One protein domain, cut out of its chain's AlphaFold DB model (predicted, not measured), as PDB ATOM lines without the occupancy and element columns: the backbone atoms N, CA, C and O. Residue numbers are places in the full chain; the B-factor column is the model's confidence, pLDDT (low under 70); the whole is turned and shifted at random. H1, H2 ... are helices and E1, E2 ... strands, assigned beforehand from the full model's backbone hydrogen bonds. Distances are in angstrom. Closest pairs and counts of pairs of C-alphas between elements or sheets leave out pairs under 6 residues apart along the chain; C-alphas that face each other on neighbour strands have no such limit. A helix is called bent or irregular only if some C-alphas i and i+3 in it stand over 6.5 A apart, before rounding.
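Overview. This is residues 4 to 61 of the 71 residues of an uncharacterized protein of Staphylococcus delphini (UniProt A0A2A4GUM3). A small antiparallel hairpin of two strands, E2 and E3, forms the middle, with E1 beside E2 and H1 packed over E1 and E2. H2 is a short turn at the end of E3, and after it a long tail, residues 46 to 61, swings past E3 on the side away from H1. The printed part has 58 residues, with two named helices and three named strands in the order H1, E1, E2, E3, H2; the sheet's order is E2 - E3. The class is mixed, helices and strands, with under half of the residues in named elements. The whole is compact, with a radius of gyration of the C-alphas of 11.2 A and spans of 31 by 29 by 21 A.

Arrangement. H1, residues 4 to 13, has every O i to N i+4 pair within hydrogen-bond range. A tight link joins it to E1, residues 16 to 19, which pairs with no named strand; their closest C-alphas, Ala 10 and Ala 16, are 6.0 A apart. The closest C-alphas of E1 and E2, residues 25 to 29, are Ala 16 and Leu 28, 4.2 A apart. E2 and E3, residues 37 to 41, form a hairpin, antiparallel at 153 degrees, with N 26 and O 40 at 2.8 A and N 38 and O 28 at 3.0 A, within hydrogen-bond range. H1 and E3 are apart. H2, residues 42 to 45, is too short for an O i to N i+4 pair, and its one O i to N i+3 pair is not within range.

Along the chain. H1 begins at C-alpha 4 (42.250, 11.930, 138.102) and is 14.3 A long. E1 measures 10.7 A, E2 12.9 A and E3 13.0 A. H2 ends at C-alpha 45 (42.405, 1.975, 161.332) and is irregular, with C-alphas 42 and 45 7.2 A apart.

Size, cuts and confidence. The two C-alphas farthest apart, Lys 47 and Ala 59, are 33.6 A apart. The printed part has no cut, and no link is long. Residues 42 to 53 have pLDDT under 70.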
ATOM      1  N   GLN A   4      41.811  13.051 138.940       97.44
ATOM      2  CA  GLN A   4      42.250  11.930 138.102       97.44
ATOM      3  C   GLN A   4      43.659  11.456 138.468       97.44
ATOM      4  O   GLN A   4      43.912  10.254 138.563       97.44
ATOM      5  N   GLU A   5      44.582  12.394 138.678       98.19
ATOM      6  CA  GLU A   5      45.949  12.130 139.128       98.19
ATOM      7  C   GLU A   5      45.950  11.444 140.493       98.19
ATOM      8  O   GLU A   5      46.578  10.393 140.660       98.19
ATOM      9  N   ALA A   6      45.191  11.999 141.443       97.38
ATOM     10  CA  ALA A   6      45.056  11.440 142.781       97.38
ATOM     11  C   ALA A   6      44.485  10.015 142.727       97.38
ATOM     12  O   ALA A   6      45.045   9.113 143.346       97.38
ATOM     13  N   THR A   7      43.443   9.788 141.919       96.44
ATOM     14  CA  THR A   7      42.810   8.472 141.733       96.44
ATOM     15  C   THR A   7      43.793   7.434 141.191       96.44
ATOM     16  O   THR A   7      43.949   6.364 141.781       96.44
ATOM     17  N   LYS A   8      44.512   7.746 140.104       97.19
ATOM     18  CA  LYS A   8      45.503   6.830 139.506       97.19
ATOM     19  C   LYS A   8      46.599   6.460 140.507       97.19
ATOM     20  O   LYS A   8      46.984   5.293 140.612       97.19
ATOM     21  N   LEU A   9      47.099   7.446 141.250       97.50
ATOM     22  CA  LEU A   9      48.162   7.239 142.228       97.50
ATOM     23  C   LEU A   9      47.684   6.431 143.443       97.50
ATOM     24  O   LEU A   9      48.408   5.553 143.912       97.50
ATOM     25  N   ALA A  10      46.470   6.700 143.919       95.50
ATOM     26  CA  ALA A  10      45.831   5.991 145.020       95.50
ATOM     27  C   ALA A  10      45.580   4.518 144.688       95.50
ATOM     28  O   ALA A  10      45.972   3.650 145.465       95.50
ATOM     29  N   MET A  11      45.049   4.221 143.497       94.19
ATOM     30  CA  MET A  11      44.855   2.843 143.029       94.19
ATOM     31  C   MET A  11      46.176   2.071 142.932       94.19
ATOM     32  O   MET A  11      46.241   0.916 143.340       94.19
ATOM     33  N   LYS A  12      47.251   2.713 142.450       95.38
ATOM     34  CA  LYS A  12      48.590   2.097 142.389       95.38
ATOM     35  C   LYS A  12      49.147   1.762 143.778       95.38
ATOM     36  O   LYS A  12      49.909   0.810 143.914       95.38
ATOM     37  N   LYS A  13      48.815   2.569 144.790       93.75
ATOM     38  CA  LYS A  13      49.326   2.446 146.163       93.75
ATOM     39  C   LYS A  13      48.392   1.683 147.110       93.75
ATOM     40  O   LYS A  13      48.833   1.323 148.195       93.75
ATOM     41  N   GLY A  14      47.137   1.453 146.726       90.69
ATOM     42  CA  GLY A  14      46.119   0.846 147.586       90.69
ATOM     43  C   GLY A  14      45.697   1.735 148.762       90.69
ATOM     44  O   GLY A  14      45.441   1.219 149.844       90.69
ATOM     45  N   VAL A  15      45.664   3.058 148.573       91.81
ATOM     46  CA  VAL A  15      45.326   4.042 149.624       91.81
ATOM     47  C   VAL A  15      44.130   4.904 149.223       91.81
ATOM     48  O   VAL A  15      43.719   4.891 148.064       91.81
ATOM     49  N   ALA A  16      43.567   5.651 150.172       93.12
ATOM     50  CA  ALA A  16      42.468   6.576 149.910       93.12
ATOM     51  C   ALA A  16      42.969   7.944 149.400       93.12
ATOM     52  O   ALA A  16      44.160   8.260 149.452       93.12
ATOM     53  N   ILE A  17      42.041   8.761 148.904       94.75
ATOM     54  CA  ILE A  17      42.232  10.175 148.567       94.75
ATOM     55  C   ILE A  17      41.304  11.045 149.407       94.75
ATOM     56  O   ILE A  17      40.248  10.594 149.841       94.75
ATOM     57  N   ARG A  18      41.656  12.311 149.602       94.44
ATOM     58  CA  ARG A  18      40.769  13.304 150.219       94.44
ATOM     59  C   ARG A  18      41.069  14.705 149.701       94.44
ATOM     60  O   ARG A  18      42.140  14.945 149.141       94.44
ATOM     61  N   ARG A  19      40.143  15.630 149.946       93.81
ATOM     62  CA  ARG A  19      40.368  17.073 149.786       93.81
ATOM     63  C   ARG A  19      41.156  17.624 150.971       93.81
ATOM     64  O   ARG A  19      41.063  17.101 152.087       93.81
ATOM     65  N   ASN A  20      41.910  18.701 150.766       89.69
ATOM     66  CA  ASN A  20      42.703  19.304 151.841       89.69
ATOM     67  C   ASN A  20      41.829  19.859 152.974       89.69
ATOM     68  O   ASN A  20      42.178  19.710 154.146       89.69
ATOM     69  N   ASN A  21      40.678  20.436 152.629       85.31
ATOM     70  CA  ASN A  21      39.699  20.975 153.577       85.31
ATOM     71  C   ASN A  21      38.820  19.896 154.247       85.31
ATOM     72  O   ASN A  21      38.046  20.208 155.151       85.31
ATOM     73  N   GLN A  22      38.944  18.629 153.842       80.94
ATOM     74  CA  GLN A  22      38.093  17.539 154.299       80.94
ATOM     75  C   GLN A  22      38.892  16.555 155.148       80.94
ATOM     76  O   GLN A  22      39.718  15.789 154.660       80.94
ATOM     77  N   ASN A  23      38.650  16.594 156.460       74.38
ATOM     78  CA  ASN A  23      39.407  15.817 157.442       74.38
ATOM     79  C   ASN A  23      38.648  14.625 158.032       74.38
ATOM     80  O   ASN A  23      39.251  13.874 158.797       74.38
ATOM     81  N   ALA A  24      37.358  14.468 157.731       77.12
ATOM     82  CA  ALA A  24      36.499  13.477 158.379       77.12
ATOM     83  C   ALA A  24      36.549  12.089 157.715       77.12
ATOM     84  O   ALA A  24      36.399  11.071 158.395       77.12
ATOM     85  N   TYR A  25      36.771  12.041 156.402       84.19
ATOM     86  CA  TYR A  25      36.772  10.808 155.623       84.19
ATOM     87  C   TYR A  25      37.718  10.902 154.423       84.19
ATOM     88  O   TYR A  25      37.989  11.992 153.920       84.19
ATOM     89  N   GLY A  26      38.190   9.741 153.980       90.88
ATOM     90  CA  GLY A  26      38.843   9.528 152.699       90.88
ATOM     91  C   GLY A  26      37.923   8.783 151.734       90.88
ATOM     92  O   GLY A  26      36.887   8.235 152.110       90.88
ATOM     93  N   ILE A  27      38.306   8.760 150.469       92.81
ATOM     94  CA  ILE A  27      37.635   8.044 149.391       92.81
ATOM     95  C   ILE A  27      38.615   6.999 148.885       92.81
ATOM     96  O   ILE A  27      39.687   7.348 148.403       92.81
ATOM     97  N   LEU A  28      38.273   5.719 148.993       92.62
ATOM     98  CA  LEU A  28      39.065   4.644 148.410       92.62
ATOM     99  C   LEU A  28      38.567   4.381 146.984       92.62
ATOM    100  O   LEU A  28      37.447   3.881 146.825       92.62
ATOM    101  N   PRO A  29      39.362   4.701 145.948       92.75
ATOM    102  CA  PRO A  29      38.966   4.438 144.575       92.75
ATOM    103  C   PRO A  29      39.164   2.953 144.271       92.75
ATOM    104  O   PRO A  29      40.278   2.434 144.362       92.75
ATOM    105  N   THR A  30      38.093   2.258 143.900       88.94
ATOM    106  CA  THR A  30      38.156   0.868 143.444       88.94
ATOM    107  C   THR A  30      37.252   0.659 142.226       88.94
ATOM    108  O   THR A  30      36.356   1.454 141.953       88.94
ATOM    109  N   ASN A  31      37.491  -0.430 141.495       87.31
ATOM    110  CA  ASN A  31      36.661  -0.860 140.365       87.31
ATOM    111  C   ASN A  31      35.898  -2.156 140.684       87.31
ATOM    112  O   ASN A  31      35.515  -2.899 139.779       87.31
ATOM    113  N   LEU A  32      35.729  -2.494 141.967       84.19
ATOM    114  CA  LEU A  32      34.980  -3.685 142.351       84.19
ATOM    115  C   LEU A  32      33.515  -3.511 141.946       84.19
ATOM    116  O   LEU A  32      32.905  -2.476 142.212       84.19
ATOM    117  N   VAL A  33      32.929  -4.558 141.357       80.69
ATOM    118  CA  VAL A  33      31.570  -4.543 140.779       80.69
ATOM    119  C   VAL A  33      30.536  -3.927 141.731       80.69
ATOM    120  O   VAL A  33      29.732  -3.085 141.330       80.69
ATOM    121  N   ASN A  34      30.604  -4.287 143.014       77.56
ATOM    122  CA  ASN A  34      29.657  -3.820 144.026       77.56
ATOM    123  C   ASN A  34      30.112  -2.548 144.756       77.56
ATOM    124  O   ASN A  34      29.271  -1.819 145.292       77.56
ATOM    125  N   TYR A  35      31.409  -2.247 144.722       76.81
ATOM    126  CA  TYR A  35      32.060  -1.245 145.557       76.81
ATOM    127  C   TYR A  35      32.983  -0.384 144.702       76.81
ATOM    128  O   TYR A  35      34.180  -0.599 144.717       76.81
ATOM    129  N   GLN A  36      32.431   0.559 143.939       85.06
ATOM    130  CA  GLN A  36      33.209   1.460 143.078       85.06
ATOM    131  C   GLN A  36      34.133   2.361 143.936       85.06
ATOM    132  O   GLN A  36      35.158   1.925 144.455       85.06
ATOM    133  N   CYS A  37      33.735   3.607 144.197       89.12
ATOM    134  CA  CYS A  37      34.417   4.468 145.164       89.12
ATOM    135  C   CYS A  37      33.768   4.331 146.545       89.12
ATOM    136  O   CYS A  37      32.559   4.530 146.674       89.12
ATOM    137  N   LEU A  38      34.556   4.009 147.569       89.12
ATOM    138  CA  LEU A  38      34.082   3.833 148.944       89.12
ATOM    139  C   LEU A  38      34.433   5.039 149.807       89.12
ATOM    140  O   LEU A  38      35.575   5.491 149.788       89.12
ATOM    141  N   ILE A  39      33.488   5.506 150.621       87.88
ATOM    142  CA  ILE A  39      33.784   6.471 151.684       87.88
ATOM    143  C   ILE A  39      34.370   5.710 152.875       87.88
ATOM    144  O   ILE A  39      33.738   4.809 153.429       87.88
ATOM    145  N   ILE A  40      35.577   6.082 153.280       84.25
ATOM    146  CA  ILE A  40      36.310   5.477 154.385       84.25
ATOM    147  C   ILE A  40      36.464   6.516 155.493       84.25
ATOM    148  O   ILE A  40      37.113   7.542 155.317       84.25
ATOM    149  N   SER A  41      35.865   6.264 156.655       75.94
ATOM    150  CA  SER A  41      36.057   7.120 157.831       75.94
ATOM    151  C   SER A  41      37.524   7.080 158.287       75.94
ATOM    152  O   SER A  41      38.150   6.024 158.228       75.94
ATOM    153  N   LYS A  42      38.085   8.184 158.804       65.44
ATOM    154  CA  LYS A  42      39.475   8.202 159.323       65.44
ATOM    155  C   LYS A  42      39.763   7.115 160.364       65.44
ATOM    156  O   LYS A  42      40.895   6.655 160.505       65.44
ATOM    157  N   ASN A  43      38.730   6.679 161.076       56.69
ATOM    158  CA  ASN A  43      38.824   5.655 162.105       56.69
ATOM    159  C   ASN A  43      38.866   4.225 161.530       56.69
ATOM    160  O   ASN A  43      38.863   3.271 162.306       56.69
ATOM    161  N   TYR A  44      38.952   4.038 160.206       55.28
ATOM    162  CA  TYR A  44      39.045   2.714 159.573       55.28
ATOM    163  C   TYR A  44      40.250   1.898 160.067       55.28
ATOM    164  O   TYR A  44      40.264   0.674 159.986       55.28
ATOM    165  N   LYS A  45      41.249   2.578 160.652       51.12
ATOM    166  CA  LYS A  45      42.405   1.975 161.332       51.12
ATOM    167  C   LYS A  45      42.055   1.262 162.650       51.12
ATOM    168  O   LYS A  45      42.881   0.517 163.169       51.12
ATOM    169  N   THR A  46      40.848   1.441 163.190       53.44
ATOM    170  CA  THR A  46      40.347   0.692 164.353       53.44
ATOM    171  C   THR A  46      39.450  -0.458 163.892       53.44
ATOM    172  O   THR A  46      38.528  -0.259 163.104       53.44
ATOM    173  N   LYS A  47      39.740  -1.687 164.347       49.59
ATOM    174  CA  LYS A  47      38.943  -2.889 164.037       49.59
ATOM    175  C   LYS A  47      37.447  -2.609 164.240       49.59
ATOM    176  O   LYS A  47      37.052  -2.206 165.328       49.59
ATOM    177  N   GLY A  48      36.635  -2.897 163.219       52.50
ATOM    178  CA  GLY A  48      35.169  -2.850 163.309       52.50
ATOM    179  C   GLY A  48      34.485  -1.713 162.545       52.50
ATOM    180  O   GLY A  48      33.291  -1.504 162.738       52.50
ATOM    181  N   GLN A  49      35.193  -0.984 161.680       57.41
ATOM    182  CA  GLN A  49      34.590   0.097 160.899       57.41
ATOM    183  C   GLN A  49      34.062  -0.334 159.530       57.41
ATOM    184  O   GLN A  49      34.685  -1.099 158.796       57.41
ATOM    185  N   THR A  50      32.902   0.217 159.184       55.16
ATOM    186  CA  THR A  50      32.200   0.046 157.915       55.16
ATOM    187  C   THR A  50      32.754   1.001 156.862       55.16
ATOM    188  O   THR A  50      32.858   2.207 157.083       55.16
ATOM    189  N   ALA A  51      33.092   0.468 155.686       62.94
ATOM    190  CA  ALA A  51      33.165   1.304 154.495       62.94
ATOM    191  C   ALA A  51      31.735   1.770 154.187       62.94
ATOM    192  O   ALA A  51      30.801   0.965 154.195       62.94
ATOM    193  N   GLY A  52      31.564   3.077 154.017       65.38
ATOM    194  CA  GLY A  52      30.276   3.704 153.760       65.38
ATOM    195  C   GLY A  52      29.854   3.608 152.296       65.38
ATOM    196  O   GLY A  52      30.538   3.007 151.467       65.38
ATOM    197  N   ALA A  53      28.707   4.223 151.999       67.94
ATOM    198  CA  ALA A  53      28.080   4.283 150.682       67.94
ATOM    199  C   ALA A  53      29.036   4.678 149.534       67.94
ATOM    200  O   ALA A  53      30.145   5.178 149.740       67.94
ATOM    201  N   ARG A  54      28.561   4.482 148.296       81.25
ATOM    202  CA  ARG A  54      29.274   4.911 147.088       81.25
ATOM    203  C   ARG A  54      29.458   6.424 147.114       81.25
ATOM    204  O   ARG A  54      28.475   7.157 147.217       81.25
ATOM    205  N   TRP A  55      30.699   6.878 147.001       88.69
ATOM    206  CA  TRP A  55      30.975   8.300 146.859       88.69
ATOM    207  C   TRP A  55      30.485   8.804 145.496       88.69
ATOM    208  O   TRP A  55      30.697   8.149 144.473       88.69
ATOM    209  N   GLN A  56      29.824   9.961 145.496       89.62
ATOM    210  CA  GLN A  56      29.379  10.668 144.300       89.62
ATOM    211  C   GLN A  56      30.055  12.045 144.287       89.62
ATOM    212  O   GLN A  56      29.801  12.829 145.203       89.62
ATOM    213  N   PRO A  57      30.923  12.344 143.305       91.31
ATOM    214  CA  PRO A  57      31.600  13.632 143.246       91.31
ATOM    215  C   PRO A  57      30.614  14.756 142.916       91.31
ATOM    216  O   PRO A  57      29.764  14.618 142.034       91.31
ATOM    217  N   SER A  58      30.761  15.888 143.598       92.94
ATOM    218  CA  SER A  58      30.128  17.149 143.214       92.94
ATOM    219  C   SER A  58      30.867  17.819 142.048       92.94
ATOM    220  O   SER A  58      31.976  17.429 141.693       92.94
ATOM    221  N   ALA A  59      30.291  18.870 141.459       97.56
ATOM    222  CA  ALA A  59      31.001  19.660 140.449       97.56
ATOM    223  C   ALA A  59      32.309  20.270 140.995       97.56
ATOM    224  O   ALA A  59      33.305  20.274 140.279       97.56
ATOM    225  N   ASP A  60      32.321  20.714 142.260       96.56
ATOM    226  CA  ASP A  60      33.528  21.230 142.923       96.56
ATOM    227  C   ASP A  60      34.610  20.151 143.032       96.56
ATOM    228  O   ASP A  60      35.773  20.395 142.727       96.56
ATOM    229  N   ASP A  61      34.219  18.922 143.373       94.69
ATOM    230  CA  ASP A  61      35.134  17.779 143.437       94.69
ATOM    231  C   ASP A  61      35.817  17.493 142.099       94.69
ATOM    232  O   ASP A  61      37.002  17.150 142.067       94.69
TER     233      ASP A  61